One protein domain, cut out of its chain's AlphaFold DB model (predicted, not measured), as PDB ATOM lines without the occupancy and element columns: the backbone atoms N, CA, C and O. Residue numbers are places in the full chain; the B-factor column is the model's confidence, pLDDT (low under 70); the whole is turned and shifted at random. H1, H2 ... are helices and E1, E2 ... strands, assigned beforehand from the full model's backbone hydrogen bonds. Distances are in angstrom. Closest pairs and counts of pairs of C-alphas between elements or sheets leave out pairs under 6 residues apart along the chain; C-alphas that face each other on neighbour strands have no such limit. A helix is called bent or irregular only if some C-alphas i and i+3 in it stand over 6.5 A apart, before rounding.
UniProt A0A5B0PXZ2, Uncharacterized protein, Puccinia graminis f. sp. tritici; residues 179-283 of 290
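What this domain is: This is residues 179 to 283 of the 290 residues of an uncharacterized protein of Puccinia graminis f. sp. tritici (UniProt A0A5B0PXZ2). Two small twisted sheets, E1 E3 E2 and E4 E6 E5, make a loose sandwich with crossed strands, only partly face to face and closest between E2 and E5. H1 covers one face of the first sheet, while the short H2 lies far from the middle, after a long looping stretch. The printed part has 105 residues, with two named helices and six named strands in the order E1 H1 E2 E3 E4 H2 E5 E6. Both sheets are antiparallel, and the class is mixed, helices and strands. The whole is compact, with a radius of gyration of the C-alphas of 14.1 A and spans of 41 by 33 by 22 A.

Where its parts are: E1, residues 179 to 188, begins with C-alpha 179 at (2.909, -32.999, 35.636), spans 24.3 A and bends by 65 degrees at residue 184. H1, residues 189 to 201, spans 19.5 A and is irregular: C-alphas 190 and 193 are 7.1 A apart. E2 is residues 206 to 211, 16.3 A, and E3 residues 216 to 224, 25.9 A. E4, residues 236 to 243, spans 22.2 A. H2 is residues 258 to 261, 5.2 A. E5 is residues 267 to 272, 15.9 A. E6, residues 275 to 282, spans 21.0 A and ends with C-alpha 282 at (0.453, -42.312, 46.694).

How they stand to each other: In the first sheet E3 is the inner strand, with N 181 and O 221 at 2.8 A to E1 and N 209 and O 218 at 2.8 A to E2. E2 and E3 form a hairpin. H1 is on this sheet at a height of 8.5 A, over E1 and only just over E3, where 3 of its C-alphas fall; this gives two layers, a helix on one face of a sheet. H1 runs slantwise to the strands, at 34 degrees to E1 on the local plane. In the backbone of H1 7 of 9 O i to N i+4 pairs are within hydrogen-bond range, while H2 is too short for such a pair. In the second sheet E6 is the inner strand, with N 242 and O 276 at 2.9 A to E4 and N 270 and O 277 at 2.7 A to E5. E5 and E6 form a hairpin. The sheets make a sandwich, two sheets face to face, with planes 33 degrees apart and strands at 64 degrees. E2 and E5 have 11 pairs of C-alphas within 8 A, the closest those of Trp 208 and Phe 270, 4.9 A. H2 only grazes the second sheet, with residues 260 to 261. E1, H1, E2 and E4, H2, E5 are split strand-helix-strand units, each with another strand between its two strands and a right-handed crossover.

The domain as a whole: The C-alphas farthest apart are those of Asn 227 and Asn 254, 40.7 A. The printed part has no cut. The links E3 to E4 and E4 to H2 are long. The mean pLDDT of the printed part is 71.9, and 48 residues are under 70, among them 227 to 249 and 260 to 276.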
ATOM      1  N   THR A 179       1.826 -33.064  34.647       74.69
ATOM      2  CA  THR A 179       2.909 -32.999  35.636       74.69
ATOM      3  C   THR A 179       2.695 -31.817  36.567       74.69
ATOM      4  O   THR A 179       2.119 -30.799  36.193       74.69
ATOM      5  N   LEU A 180       3.159 -31.952  37.809       75.44
ATOM      6  CA  LEU A 180       3.143 -30.860  38.775       75.44
ATOM      7  C   LEU A 180       4.456 -30.088  38.702       75.44
ATOM      8  O   LEU A 180       5.523 -30.648  38.969       75.44
ATOM      9  N   LYS A 181       4.374 -28.787  38.421       81.25
ATOM     10  CA  LYS A 181       5.516 -27.877  38.445       81.25
ATOM     11  C   LYS A 181       5.421 -26.929  39.623       81.25
ATOM     12  O   LYS A 181       4.517 -26.099  39.732       81.25
ATOM     13  N   HIS A 182       6.412 -27.021  40.496       81.81
ATOM     14  CA  HIS A 182       6.542 -26.114  41.619       81.81
ATOM     15  C   HIS A 182       6.877 -24.698  41.129       81.81
ATOM     16  O   HIS A 182       7.897 -24.492  40.470       81.81
ATOM     17  N   LYS A 183       6.037 -23.711  41.462       81.50
ATOM     18  CA  LYS A 183       6.291 -22.297  41.122       81.50
ATOM     19  C   LYS A 183       7.089 -21.549  42.189       81.50
ATOM     20  O   LYS A 183       7.493 -20.416  41.953       81.50
ATOM     21  N   GLY A 184       7.304 -22.151  43.363       83.25
ATOM     22  CA  GLY A 184       7.985 -21.495  44.485       83.25
ATOM     23  C   GLY A 184       7.168 -20.392  45.157       83.25
ATOM     24  O   GLY A 184       7.712 -19.629  45.952       83.25
ATOM     25  N   TRP A 185       5.878 -20.270  44.839       86.12
ATOM     26  CA  TRP A 185       5.023 -19.239  45.414       86.12
ATOM     27  C   TRP A 185       4.524 -19.681  46.780       86.12
ATOM     28  O   TRP A 185       3.701 -20.590  46.864       86.12
ATOM     29  N   LYS A 186       5.003 -19.000  47.823       91.62
ATOM     30  CA  LYS A 186       4.506 -19.144  49.193       91.62
ATOM     31  C   LYS A 186       3.447 -18.082  49.447       91.62
ATOM     32  O   LYS A 186       3.749 -16.887  49.410       91.62
ATOM     33  N   ILE A 187       2.209 -18.498  49.677       90.75
ATOM     34  CA  ILE A 187       1.061 -17.597  49.781       90.75
ATOM     35  C   ILE A 187       0.493 -17.669  51.202       90.75
ATOM     36  O   ILE A 187       0.099 -18.748  51.635       90.75
ATOM     37  N   PRO A 188       0.442 -16.554  51.952       89.94
ATOM     38  CA  PRO A 188      -0.158 -16.530  53.287       89.94
ATOM     39  C   PRO A 188      -1.629 -16.953  53.276       89.94
ATOM     40  O   PRO A 188      -2.327 -16.653  52.308       89.94
ATOM     41  N   ALA A 189      -2.099 -17.563  54.373       83.69
ATOM     42  CA  ALA A 189      -3.483 -18.024  54.579       83.69
ATOM     43  C   ALA A 189      -4.546 -17.060  54.021       83.69
ATOM     44  O   ALA A 189      -5.357 -17.425  53.176       83.69
ATOM     45  N   GLU A 190      -4.458 -15.798  54.439       84.81
ATOM     46  CA  GLU A 190      -5.409 -14.721  54.132       84.81
ATOM     47  C   GLU A 190      -5.491 -14.394  52.633       84.81
ATOM     48  O   GLU A 190      -6.479 -13.848  52.151       84.81
ATOM     49  N   LYS A 191      -4.440 -14.717  51.870       89.25
ATOM     50  CA  LYS A 191      -4.337 -14.423  50.433       89.25
ATOM     51  C   LYS A 191      -4.596 -15.640  49.554       89.25
ATOM     52  O   LYS A 191      -4.630 -15.488  48.327       89.25
ATOM     53  N   VAL A 192      -4.768 -16.829  50.139       84.69
ATOM     54  CA  VAL A 192      -4.991 -18.071  49.384       84.69
ATOM     55  C   VAL A 192      -6.239 -17.941  48.522       84.69
ATOM     56  O   VAL A 192      -6.160 -18.173  47.320       84.69
ATOM     57  N   LYS A 193      -7.351 -17.465  49.092       81.50
ATOM     58  CA  LYS A 193      -8.627 -17.287  48.387       81.50
ATOM     59  C   LYS A 193      -8.510 -16.370  47.170       81.50
ATOM     60  O   LYS A 193      -8.734 -16.808  46.045       81.50
ATOM     61  N   ALA A 194      -8.076 -15.125  47.380       85.81
ATOM     62  CA  ALA A 194      -7.934 -14.145  46.302       85.81
ATOM     63  C   ALA A 194      -6.971 -14.627  45.202       85.81
ATOM     64  O   ALA A 194      -7.154 -14.331  44.018       85.81
ATOM     65  N   THR A 195      -5.938 -15.392  45.574       88.12
ATOM     66  CA  THR A 195      -4.997 -15.946  44.596       88.12
ATOM     67  C   THR A 195      -5.579 -17.144  43.852       88.12
ATOM     68  O   THR A 195      -5.405 -17.236  42.637       88.12
ATOM     69  N   ALA A 196      -6.304 -18.028  44.537       82.12
ATOM     70  CA  ALA A 196      -7.001 -19.155  43.929       82.12
ATOM     71  C   ALA A 196      -8.069 -18.682  42.933       82.12
ATOM     72  O   ALA A 196      -8.131 -19.199  41.818       82.12
ATOM     73  N   GLU A 197      -8.841 -17.648  43.276       82.56
ATOM     74  CA  GLU A 197      -9.804 -17.017  42.366       82.56
ATOM     75  C   GLU A 197      -9.109 -16.449  41.122       82.56
ATOM     76  O   GLU A 197      -9.523 -16.730  39.996       82.56
ATOM     77  N   ARG A 198      -7.995 -15.725  41.300       89.25
ATOM     78  CA  ARG A 198      -7.209 -15.173  40.184       89.25
ATOM     79  C   ARG A 198      -6.644 -16.264  39.272       89.25
ATOM     80  O   ARG A 198      -6.631 -16.092  38.055       89.25
ATOM     81  N   LEU A 199      -6.158 -17.367  39.838       84.69
ATOM     82  CA  LEU A 199      -5.657 -18.510  39.070       84.69
ATOM     83  C   LEU A 199      -6.790 -19.205  38.312       84.69
ATOM     84  O   LEU A 199      -6.645 -19.482  37.123       84.69
ATOM     85  N   SER A 200      -7.949 -19.374  38.951       76.94
ATOM     86  CA  SER A 200      -9.141 -19.926  38.305       76.94
ATOM     87  C   SER A 200      -9.624 -19.053  37.146       76.94
ATOM     88  O   SER A 200      -9.972 -19.582  36.095       76.94
ATOM     89  N   GLN A 201      -9.627 -17.725  37.301       83.38
ATOM     90  CA  GLN A 201      -9.993 -16.789  36.228       83.38
ATOM     91  C   GLN A 201      -9.034 -16.871  35.033       83.38
ATOM     92  O   GLN A 201      -9.448 -16.669  33.893       83.38
ATOM     93  N   ARG A 202      -7.762 -17.200  35.284       85.81
ATOM     94  CA  ARG A 202      -6.746 -17.421  34.244       85.81
ATOM     95  C   ARG A 202      -6.832 -18.798  33.587       85.81
ATOM     96  O   ARG A 202      -6.121 -19.032  32.620       85.81
ATOM     97  N   GLY A 203      -7.673 -19.697  34.099       79.62
ATOM     98  CA  GLY A 203      -7.720 -21.086  33.650       79.62
ATOM     99  C   GLY A 203      -6.513 -21.916  34.098       79.62
ATOM    100  O   GLY A 203      -6.309 -23.004  33.571       79.62
ATOM    101  N   SER A 204      -5.722 -21.435  35.063       81.00
ATOM    102  CA  SER A 204      -4.640 -22.227  35.652       81.00
ATOM    103  C   SER A 204      -5.231 -23.305  36.559       81.00
ATOM    104  O   SER A 204      -6.013 -23.011  37.467       81.00
ATOM    105  N   ALA A 205      -4.820 -24.551  36.341       76.38
ATOM    106  CA  ALA A 205      -5.084 -25.658  37.248       76.38
ATOM    107  C   ALA A 205      -3.844 -25.917  38.106       76.38
ATOM    108  O   ALA A 205      -2.711 -25.794  37.643       76.38
ATOM    109  N   GLY A 206      -4.046 -26.284  39.366       82.56
ATOM    110  CA  GLY A 206      -2.935 -26.520  40.268       82.56
ATOM    111  C   GLY A 206      -3.352 -27.088  41.607       82.56
ATOM    112  O   GLY A 206      -4.522 -27.358  41.875       82.56
ATOM    113  N   VAL A 207      -2.341 -27.282  42.432       81.69
ATOM    114  CA  VAL A 207      -2.376 -28.026  43.676       81.69
ATOM    115  C   VAL A 207      -1.715 -27.163  44.746       81.69
ATOM    116  O   VAL A 207      -0.614 -26.651  44.558       81.69
ATOM    117  N   TRP A 208      -2.401 -26.983  45.870       81.50
ATOM    118  CA  TRP A 208      -1.937 -26.174  46.995       81.50
ATOM    119  C   TRP A 208      -1.428 -27.057  48.121       81.50
ATOM    120  O   TRP A 208      -2.177 -27.888  48.609       81.50
ATOM    121  N   PHE A 209      -0.202 -26.851  48.581       81.19
ATOM    122  CA  PHE A 209       0.353 -27.570  49.721       81.19
ATOM    123  C   PHE A 209       0.369 -26.662  50.939       81.19
ATOM    124  O   PHE A 209       1.101 -25.674  50.981       81.19
ATOM    125  N   TRP A 210      -0.447 -26.982  51.937       81.31
ATOM    126  CA  TRP A 210      -0.490 -26.209  53.170       81.31
ATOM    127  C   TRP A 210       0.672 -26.540  54.114       81.31
ATOM    128  O   TRP A 210       0.865 -27.693  54.495       81.31
ATOM    129  N   ASN A 211       1.398 -25.515  54.562       82.88
ATOM    130  CA  ASN A 211       2.374 -25.609  55.641       82.88
ATOM    131  C   ASN A 211       1.771 -25.042  56.934       82.88
ATOM    132  O   ASN A 211       1.628 -23.828  57.098       82.88
ATOM    133  N   SER A 212       1.432 -25.927  57.871       75.62
ATOM    134  CA  SER A 212       0.773 -25.569  59.133       75.62
ATOM    135  C   SER A 212       1.655 -24.760  60.087       75.62
ATOM    136  O   SER A 212       1.117 -23.919  60.810       75.62
ATOM    137  N   LEU A 213       2.975 -24.982  60.063       81.06
ATOM    138  CA  LEU A 213       3.948 -24.282  60.906       81.06
ATOM    139  C   LEU A 213       4.075 -22.816  60.498       81.06
ATOM    140  O   LEU A 213       4.089 -21.930  61.345       81.06
ATOM    141  N   LEU A 214       4.137 -22.569  59.190       84.69
ATOM    142  CA  LEU A 214       4.328 -21.232  58.629       84.69
ATOM    143  C   LEU A 214       3.011 -20.525  58.287       84.69
ATOM    144  O   LEU A 214       3.029 -19.339  57.976       84.69
ATOM    145  N   LYS A 215       1.878 -21.238  58.324       85.06
ATOM    146  CA  LYS A 215       0.554 -20.743  57.902       85.06
ATOM    147  C   LYS A 215       0.563 -20.171  56.474       85.06
ATOM    148  O   LYS A 215      -0.083 -19.163  56.180       85.06
ATOM    149  N   VAL A 216       1.294 -20.839  55.580       88.75
ATOM    150  CA  VAL A 216       1.389 -20.504  54.151       88.75
ATOM    151  C   VAL A 216       1.011 -21.705  53.290       88.75
ATOM    152  O   VAL A 216       1.227 -22.850  53.684       88.75
ATOM    153  N   ALA A 217       0.476 -21.441  52.103       87.44
ATOM    154  CA  ALA A 217       0.205 -22.422  51.066       87.44
ATOM    155  C   ALA A 217       1.223 -22.284  49.924       87.44
ATOM    156  O   ALA A 217       1.410 -21.190  49.390       87.44
ATOM    157  N   ASP A 218       1.846 -23.390  49.529       88.81
ATOM    158  CA  ASP A 218       2.742 -23.464  48.376       88.81
ATOM    159  C   ASP A 218       1.957 -23.943  47.144       88.81
ATOM    160  O   ASP A 218       1.370 -25.026  47.158       88.81
ATOM    161  N   TYR A 219       1.935 -23.157  46.065       86.31
ATOM    162  CA  TYR A 219       1.209 -23.509  44.837       86.31
ATOM    163  C   TYR A 219       2.084 -24.263  43.825       86.31
ATOM    164  O   TYR A 219       3.195 -23.837  43.483       86.31
ATOM    165  N   TRP A 220       1.554 -25.370  43.310       85.75
ATOM    166  CA  TRP A 220       2.137 -26.184  42.247       85.75
ATOM    167  C   TRP A 220       1.178 -26.189  41.061       85.75
ATOM    168  O   TRP A 220       0.033 -26.612  41.187       85.75
ATOM    169  N   GLU A 221       1.629 -25.710  39.908       85.19
ATOM    170  CA  GLU A 221       0.800 -25.660  38.702       85.19
ATOM    171  C   GLU A 221       0.761 -27.040  38.032       85.19
ATOM    172  O   GLU A 221       1.783 -27.730  37.984       85.19
ATOM    173  N   LEU A 222      -0.407 -27.446  37.531       80.88
ATOM    174  CA  LEU A 222      -0.519 -28.570  36.607       80.88
ATOM    175  C   LEU A 222      -0.104 -28.081  35.218       80.88
ATOM    176  O   LEU A 222      -0.765 -27.217  34.646       80.88
ATOM    177  N   GLU A 223       0.964 -28.652  34.673       82.00
ATOM    178  CA  GLU A 223       1.337 -28.485  33.269       82.00
ATOM    179  C   GLU A 223       0.979 -29.762  32.503       82.00
ATOM    180  O   GLU A 223       1.249 -30.877  32.964       82.00
ATOM    181  N   GLU A 224       0.359 -29.603  31.336       77.88
ATOM    182  CA  GLU A 224       0.089 -30.718  30.436       77.88
ATOM    183  C   GLU A 224       1.415 -31.310  29.939       77.88
ATOM    184  O   GLU A 224       2.344 -30.606  29.530       77.88
ATOM    185  N   ILE A 225       1.519 -32.630  30.013       71.25
ATOM    186  CA  ILE A 225       2.677 -33.393  29.579       71.25
ATOM    187  C   ILE A 225       2.658 -33.414  28.057       71.25
ATOM    188  O   ILE A 225       2.015 -34.251  27.431       71.25
ATOM    189  N   THR A 226       3.415 -32.504  27.457       71.06
ATOM    190  CA  THR A 226       3.662 -32.496  26.007       71.06
ATOM    191  C   THR A 226       4.573 -33.642  25.567       71.06
ATOM    192  O   THR A 226       4.541 -34.035  24.403       71.06
ATOM    193  N   ASN A 227       5.367 -34.211  26.484       67.50
ATOM    194  CA  ASN A 227       6.213 -35.369  26.216       67.50
ATOM    195  C   ASN A 227       6.004 -36.479  27.266       67.50
ATOM    196  O   ASN A 227       6.532 -36.367  28.377       67.50
ATOM    197  N   PRO A 228       5.284 -37.567  26.935       59.28
ATOM    198  CA  PRO A 228       4.982 -38.648  27.875       59.28
ATOM    199  C   PRO A 228       6.232 -39.355  28.423       59.28
ATOM    200  O   PRO A 228       6.168 -39.941  29.501       59.28
ATOM    201  N   LEU A 229       7.392 -39.244  27.760       58.50
ATOM    202  CA  LEU A 229       8.662 -39.787  28.260       58.50
ATOM    203  C   LEU A 229       9.212 -39.016  29.477       58.50
ATOM    204  O   LEU A 229      10.066 -39.533  30.190       58.50
ATOM    205  N   GLN A 230       8.723 -37.797  29.742       53.19
ATOM    206  CA  GLN A 230       9.075 -37.001  30.928       53.19
ATOM    207  C   GLN A 230       8.069 -37.149  32.082       53.19
ATOM    208  O   GLN A 230       8.210 -36.476  33.107       53.19
ATOM    209  N   ALA A 231       7.064 -38.022  31.954       50.84
ATOM    210  CA  ALA A 231       6.021 -38.230  32.957       50.84
ATOM    211  C   ALA A 231       6.543 -38.997  34.191       50.84
ATOM    212  O   ALA A 231       6.137 -40.119  34.479       50.84
ATOM    213  N   TYR A 232       7.456 -38.396  34.953       51.34
ATOM    214  CA  TYR A 232       8.131 -39.072  36.063       51.34
ATOM    215  C   TYR A 232       7.286 -39.226  37.333       51.34
ATOM    216  O   TYR A 232       7.744 -39.848  38.291       51.34
ATOM    217  N   ARG A 233       6.064 -38.681  37.399       50.81
ATOM    218  CA  ARG A 233       5.205 -38.788  38.591       50.81
ATOM    219  C   ARG A 233       3.731 -38.812  38.216       50.81
ATOM    220  O   ARG A 233       3.099 -37.768  38.105       50.81
ATOM    221  N   VAL A 234       3.164 -40.010  38.089       46.97
ATOM    222  CA  VAL A 234       1.705 -40.169  38.083       46.97
ATOM    223  C   VAL A 234       1.223 -40.001  39.519       46.97
ATOM    224  O   VAL A 234       1.395 -40.890  40.355       46.97
ATOM    225  N   ALA A 235       0.647 -38.844  39.826       47.84
ATOM    226  CA  ALA A 235       0.055 -38.606  41.130       47.84
ATOM    227  C   ALA A 235      -1.290 -39.342  41.213       47.84
ATOM    228  O   ALA A 235      -2.246 -39.024  40.508       47.84
ATOM    229  N   ARG A 236      -1.359 -40.371  42.065       50.19
ATOM    230  CA  ARG A 236      -2.621 -41.015  42.435       50.19
ATOM    231  C   ARG A 236      -3.158 -40.359  43.693       50.19
ATOM    232  O   ARG A 236      -2.489 -40.365  44.726       50.19
ATOM    233  N   PHE A 237      -4.376 -39.843  43.595       51.81
ATOM    234  CA  PHE A 237      -5.050 -39.142  44.674       51.81
ATOM    235  C   PHE A 237      -6.182 -40.011  45.226       51.81
ATOM    236  O   PHE A 237      -7.029 -40.496  44.481       51.81
ATOM    237  N   SER A 238      -6.210 -40.184  46.542       51.25
ATOM    238  CA  SER A 238      -7.427 -40.529  47.283       51.25
ATOM    239  C   SER A 238      -7.635 -39.447  48.327       51.25
ATOM    240  O   SER A 238      -6.651 -38.978  48.905       51.25
ATOM    241  N   GLY A 239      -8.875 -38.996  48.522       53.62
ATOM    242  CA  GLY A 239      -9.096 -37.810  49.332       53.62
ATOM    243  C   GLY A 239     -10.429 -37.704  50.047       53.62
ATOM    244  O   GLY A 239     -11.396 -38.382  49.711       53.62
ATOM    245  N   TYR A 240     -10.425 -36.838  51.056       53.12
ATOM    246  CA  TYR A 240     -11.564 -36.467  51.887       53.12
ATOM    247  C   TYR A 240     -11.850 -34.984  51.657       53.12
ATOM    248  O   TYR A 240     -10.950 -34.158  51.785       53.12
ATOM    249  N   ALA A 241     -13.082 -34.648  51.284       61.03
ATOM    250  CA  ALA A 241     -13.492 -33.271  51.052       61.03
ATOM    251  C   ALA A 241     -14.325 -32.789  52.234       61.03
ATOM    252  O   ALA A 241     -15.312 -33.430  52.594       61.03
ATOM    253  N   ILE A 242     -13.958 -31.646  52.798       63.12
ATOM    254  CA  ILE A 242     -14.768 -30.959  53.795       63.12
ATOM    255  C   ILE A 242     -15.017 -29.528  53.340       63.12
ATOM    256  O   ILE A 242     -14.117 -28.827  52.868       63.12
ATOM    257  N   GLU A 243     -16.275 -29.116  53.445       61.12
ATOM    258  CA  GLU A 243     -16.651 -27.721  53.270       61.12
ATOM    259  C   GLU A 243     -16.078 -26.927  54.442       61.12
ATOM    260  O   GLU A 243     -16.287 -27.263  55.609       61.12
ATOM    261  N   GLY A 244     -15.293 -25.908  54.116       63.97
ATOM    262  CA  GLY A 244     -14.704 -25.000  55.084       63.97
ATOM    263  C   GLY A 244     -15.041 -23.567  54.688       63.97
ATOM    264  O   GLY A 244     -15.175 -23.287  53.497       63.97
ATOM    265  N   PRO A 245     -15.177 -22.634  55.639       62.88
ATOM    266  CA  PRO A 245     -15.349 -21.238  55.280       62.88
ATOM    267  C   PRO A 245     -14.072 -20.721  54.593       62.88
ATOM    268  O   PRO A 245     -12.963 -21.128  54.940       62.88
ATOM    269  N   LEU A 246     -14.241 -19.835  53.604       54.81
ATOM    270  CA  LEU A 246     -13.233 -19.496  52.583       54.81
ATOM    271  C   LEU A 246     -11.906 -18.902  53.093       54.81
ATOM    272  O   LEU A 246     -10.953 -18.826  52.321       54.81
ATOM    273  N   ASP A 247     -11.839 -18.514  54.364       63.16
ATOM    274  CA  ASP A 247     -10.691 -17.830  54.969       63.16
ATOM    275  C   ASP A 247     -10.056 -18.635  56.119       63.16
ATOM    276  O   ASP A 247      -9.239 -18.120  56.884       63.16
ATOM    277  N   HIS A 248     -10.421 -19.911  56.266       65.62
ATOM    278  CA  HIS A 248      -9.899 -20.751  57.339       65.62
ATOM    279  C   HIS A 248      -8.774 -21.655  56.868       65.62
ATOM    280  O   HIS A 248      -8.816 -22.218  55.779       65.62
ATOM    281  N   SER A 249      -7.791 -21.850  57.747       67.88
ATOM    282  CA  SER A 249      -6.809 -22.925  57.625       67.88
ATOM    283  C   SER A 249      -7.504 -24.281  57.461       67.88
ATOM    284  O   SER A 249      -8.614 -24.444  57.981       67.88
ATOM    285  N   PRO A 250      -6.851 -25.269  56.822       73.81
ATOM    286  CA  PRO A 250      -7.406 -26.608  56.759       73.81
ATOM    287  C   PRO A 250      -7.745 -27.127  58.156       73.81
ATOM    288  O   PRO A 250      -7.085 -26.738  59.133       73.81
ATOM    289  N   PRO A 251      -8.760 -28.000  58.261       74.50
ATOM    290  CA  PRO A 251      -9.070 -28.639  59.519       74.50
ATOM    291  C   PRO A 251      -7.828 -29.358  60.054       74.50
ATOM    292  O   PRO A 251      -7.045 -29.910  59.278       74.50
ATOM    293  N   PRO A 252      -7.628 -29.358  61.375       73.62
ATOM    294  CA  PRO A 252      -6.541 -30.115  61.967       73.62
ATOM    295  C   PRO A 252      -6.751 -31.618  61.724       73.62
ATOM    296  O   PRO A 252      -7.884 -32.094  61.654       73.62
ATOM    297  N   ASP A 253      -5.662 -32.383  61.621       72.88
ATOM    298  CA  ASP A 253      -5.728 -33.807  61.254       72.88
ATOM    299  C   ASP A 253      -6.567 -34.641  62.235       72.88
ATOM    300  O   ASP A 253      -7.202 -35.619  61.848       72.88
ATOM    301  N   ASN A 254      -6.642 -34.220  63.500       75.00
ATOM    302  CA  ASN A 254      -7.465 -34.848  64.534       75.00
ATOM    303  C   ASN A 254      -8.983 -34.678  64.322       75.00
ATOM    304  O   ASN A 254      -9.754 -35.419  64.927       75.00
ATOM    305  N   ALA A 255      -9.416 -33.740  63.476       72.75
ATOM    306  CA  ALA A 255     -10.818 -33.571  63.099       72.75
ATOM    307  C   ALA A 255     -11.256 -34.570  62.012       72.75
ATOM    308  O   ALA A 255     -12.438 -34.632  61.671       72.75
ATOM    309  N   MET A 256     -10.323 -35.348  61.452       69.69
ATOM    310  CA  MET A 256     -10.638 -36.315  60.409       69.69
ATOM    311  C   MET A 256     -11.115 -37.655  60.969       69.69
ATOM    312  O   MET A 256     -10.608 -38.123  61.994       69.69
ATOM    313  N   PRO A 257     -12.027 -38.347  60.258       69.44
ATOM    314  CA  PRO A 257     -12.418 -39.694  60.634       69.44
ATOM    315  C   PRO A 257     -11.185 -40.618  60.713       69.44
ATOM    316  O   PRO A 257     -10.408 -40.681  59.752       69.44
ATOM    317  N   PRO A 258     -11.014 -41.398  61.800       71.69
ATOM    318  CA  PRO A 258      -9.808 -42.207  62.035       71.69
ATOM    319  C   PRO A 258      -9.464 -43.188  60.903       71.69
ATOM    320  O   PRO A 258      -8.312 -43.589  60.737       71.69
ATOM    321  N   GLN A 259     -10.465 -43.578  60.111       70.56
ATOM    322  CA  GLN A 259     -10.326 -44.464  58.955       70.56
ATOM    323  C   GLN A 259      -9.450 -43.893  57.829       70.56
ATOM    324  O   GLN A 259      -8.810 -44.672  57.121       70.56
ATOM    325  N   PHE A 260      -9.383 -42.564  57.682       62.78
ATOM    326  CA  PHE A 260      -8.540 -41.901  56.679       62.78
ATOM    327  C   PHE A 260      -7.111 -41.674  57.185       62.78
ATOM    328  O   PHE A 260      -6.160 -41.766  56.414       62.78
ATOM    329  N   LEU A 261      -6.943 -41.471  58.494       65.31
ATOM    330  CA  LEU A 261      -5.630 -41.289  59.118       65.31
ATOM    331  C   LEU A 261      -4.778 -42.565  59.080       65.31
ATOM    332  O   LEU A 261      -3.573 -42.494  58.883       65.31
ATOM    333  N   LYS A 262      -5.398 -43.745  59.236       64.81
ATOM    334  CA  LYS A 262      -4.669 -45.025  59.339       64.81
ATOM    335  C   LYS A 262      -4.165 -45.598  58.011       64.81
ATOM    336  O   LYS A 262      -3.267 -46.433  58.028       64.81
ATOM    337  N   LYS A 263      -4.779 -45.237  56.881       57.19
ATOM    338  CA  LYS A 263      -4.541 -45.896  55.579       57.19
ATOM    339  C   LYS A 263      -3.612 -45.131  54.647       57.19
ATOM    340  O   LYS A 263      -3.244 -45.640  53.593       57.19
ATOM    341  N   ILE A 264      -3.299 -43.897  54.991       54.69
ATOM    342  CA  ILE A 264      -2.679 -42.944  54.090       54.69
ATOM    343  C   ILE A 264      -1.365 -42.507  54.739       54.69
ATOM    344  O   ILE A 264      -1.357 -42.213  55.928       54.69
ATOM    345  N   GLY A 265      -0.272 -42.520  53.965       64.62
ATOM    346  CA  GLY A 265       1.047 -42.019  54.370       64.62
ATOM    347  C   GLY A 265       1.049 -40.502  54.585       64.62
ATOM    348  O   GLY A 265       0.125 -39.969  55.173       64.62
ATOM    349  N   ALA A 266       2.065 -39.777  54.109       64.62
ATOM    350  CA  ALA A 266       2.081 -38.317  54.234       64.62
ATOM    351  C   ALA A 266       0.829 -37.686  53.584       64.62
ATOM    352  O   ALA A 266       0.633 -37.773  52.366       64.62
ATOM    353  N   HIS A 267      -0.032 -37.073  54.399       69.50
ATOM    354  CA  HIS A 267      -1.202 -36.337  53.930       69.50
ATOM    355  C   HIS A 267      -0.816 -34.909  53.561       69.50
ATOM    356  O   HIS A 267       0.130 -34.323  54.090       69.50
ATOM    357  N   SER A 268      -1.569 -34.317  52.647       67.31
ATOM    358  CA  SER A 268      -1.497 -32.886  52.387       67.31
ATOM    359  C   SER A 268      -2.908 -32.338  52.234       67.31
ATOM    360  O   SER A 268      -3.801 -33.010  51.715       67.31
ATOM    361  N   TRP A 269      -3.113 -31.129  52.739       69.94
ATOM    362  CA  TRP A 269      -4.352 -30.389  52.562       69.94
ATOM    363  C   TRP A 269      -4.245 -29.493  51.341       69.94
ATOM    364  O   TRP A 269      -3.250 -28.787  51.175       69.94
ATOM    365  N   PHE A 270      -5.303 -29.497  50.542       68.94
ATOM    366  CA  PHE A 270      -5.428 -28.786  49.284       68.94
ATOM    367  C   PHE A 270      -6.696 -27.946  49.316       68.94
ATOM    368  O   PHE A 270      -7.741 -28.414  49.754       68.94
ATOM    369  N   TRP A 271      -6.626 -26.711  48.839       62.06
ATOM    370  CA  TRP A 271      -7.809 -25.871  48.687       62.06
ATOM    371  C   TRP A 271      -8.296 -25.925  47.243       62.06
ATOM    372  O   TRP A 271      -7.515 -25.684  46.318       62.06
ATOM    373  N   TYR A 272      -9.577 -26.221  47.035       65.31
ATOM    374  CA  TYR A 272     -10.199 -26.170  45.714       65.31
ATOM    375  C   TYR A 272     -11.569 -25.506  45.801       65.31
ATOM    376  O   TYR A 272     -12.468 -26.029  46.455       65.31
ATOM    377  N   ARG A 273     -11.718 -24.378  45.092       65.00
ATOM    378  CA  ARG A 273     -12.897 -23.496  45.113       65.00
ATOM    379  C   ARG A 273     -13.233 -23.015  46.531       65.00
ATOM    380  O   ARG A 273     -12.745 -21.967  46.942       65.00
ATOM    381  N   ASP A 274     -14.030 -23.792  47.245       65.44
ATOM    382  CA  ASP A 274     -14.656 -23.533  48.542       65.44
ATOM    383  C   ASP A 274     -14.444 -24.687  49.543       65.44
ATOM    384  O   ASP A 274     -15.084 -24.740  50.592       65.44
ATOM    385  N   ARG A 275     -13.583 -25.658  49.211       68.75
ATOM    386  CA  ARG A 275     -13.411 -26.890  49.992       68.75
ATOM    387  C   ARG A 275     -11.951 -27.167  50.292       68.75
ATOM    388  O   ARG A 275     -11.087 -27.064  49.415       68.75
ATOM    389  N   TRP A 276     -11.708 -27.625  51.517       69.62
ATOM    390  CA  TRP A 276     -10.468 -28.298  51.866       69.62
ATOM    391  C   TRP A 276     -10.579 -29.756  51.429       69.62
ATOM    392  O   TRP A 276     -11.429 -30.515  51.895       69.62
ATOM    393  N   LEU A 277      -9.721 -30.140  50.498       70.19
ATOM    394  CA  LEU A 277      -9.531 -31.499  50.035       70.19
ATOM    395  C   LEU A 277      -8.272 -32.029  50.714       70.19
ATOM    396  O   LEU A 277      -7.186 -31.497  50.513       70.19
ATOM    397  N   LEU A 278      -8.385 -33.063  51.530       66.19
ATOM    398  CA  LEU A 278      -7.220 -33.822  51.952       66.19
ATOM    399  C   LEU A 278      -6.881 -34.806  50.839       66.19
ATOM    400  O   LEU A 278      -7.759 -35.586  50.475       66.19
ATOM    401  N   PHE A 279      -5.641 -34.836  50.348       69.12
ATOM    402  CA  PHE A 279      -5.183 -35.942  49.505       69.12
ATOM    403  C   PHE A 279      -4.007 -36.688  50.122       69.12
ATOM    404  O   PHE A 279      -3.097 -36.119  50.726       69.12
ATOM    405  N   SER A 280      -4.025 -37.994  49.891       59.41
ATOM    406  CA  SER A 280      -2.865 -38.863  49.986       59.41
ATOM    407  C   SER A 280      -2.089 -38.814  48.675       59.41
ATOM    408  O   SER A 280      -2.626 -39.236  47.644       59.41
ATOM    409  N   LEU A 281      -0.836 -38.366  48.687       56.94
ATOM    410  CA  LEU A 281       0.031 -38.618  47.541       56.94
ATOM    411  C   LEU A 281       0.501 -40.073  47.631       56.94
ATOM    412  O   LEU A 281       1.392 -40.395  48.416       56.94
ATOM    413  N   HIS A 282      -0.100 -40.967  46.846       53.84
ATOM    414  CA  HIS A 282       0.453 -42.312  46.694       53.84
ATOM    415  C   HIS A 282       1.699 -42.192  45.832       53.84
ATOM    416  O   HIS A 282       1.613 -42.077  44.608       53.84
ATOM    417  N   GLN A 283       2.861 -42.153  46.477       50.25
ATOM    418  CA  GLN A 283       4.137 -42.211  45.791       50.25
ATOM    419  C   GLN A 283       4.223 -43.580  45.112       50.25
ATOM    420  O   GLN A 283       4.455 -44.598  45.759       50.25
TER     421      GLN A 283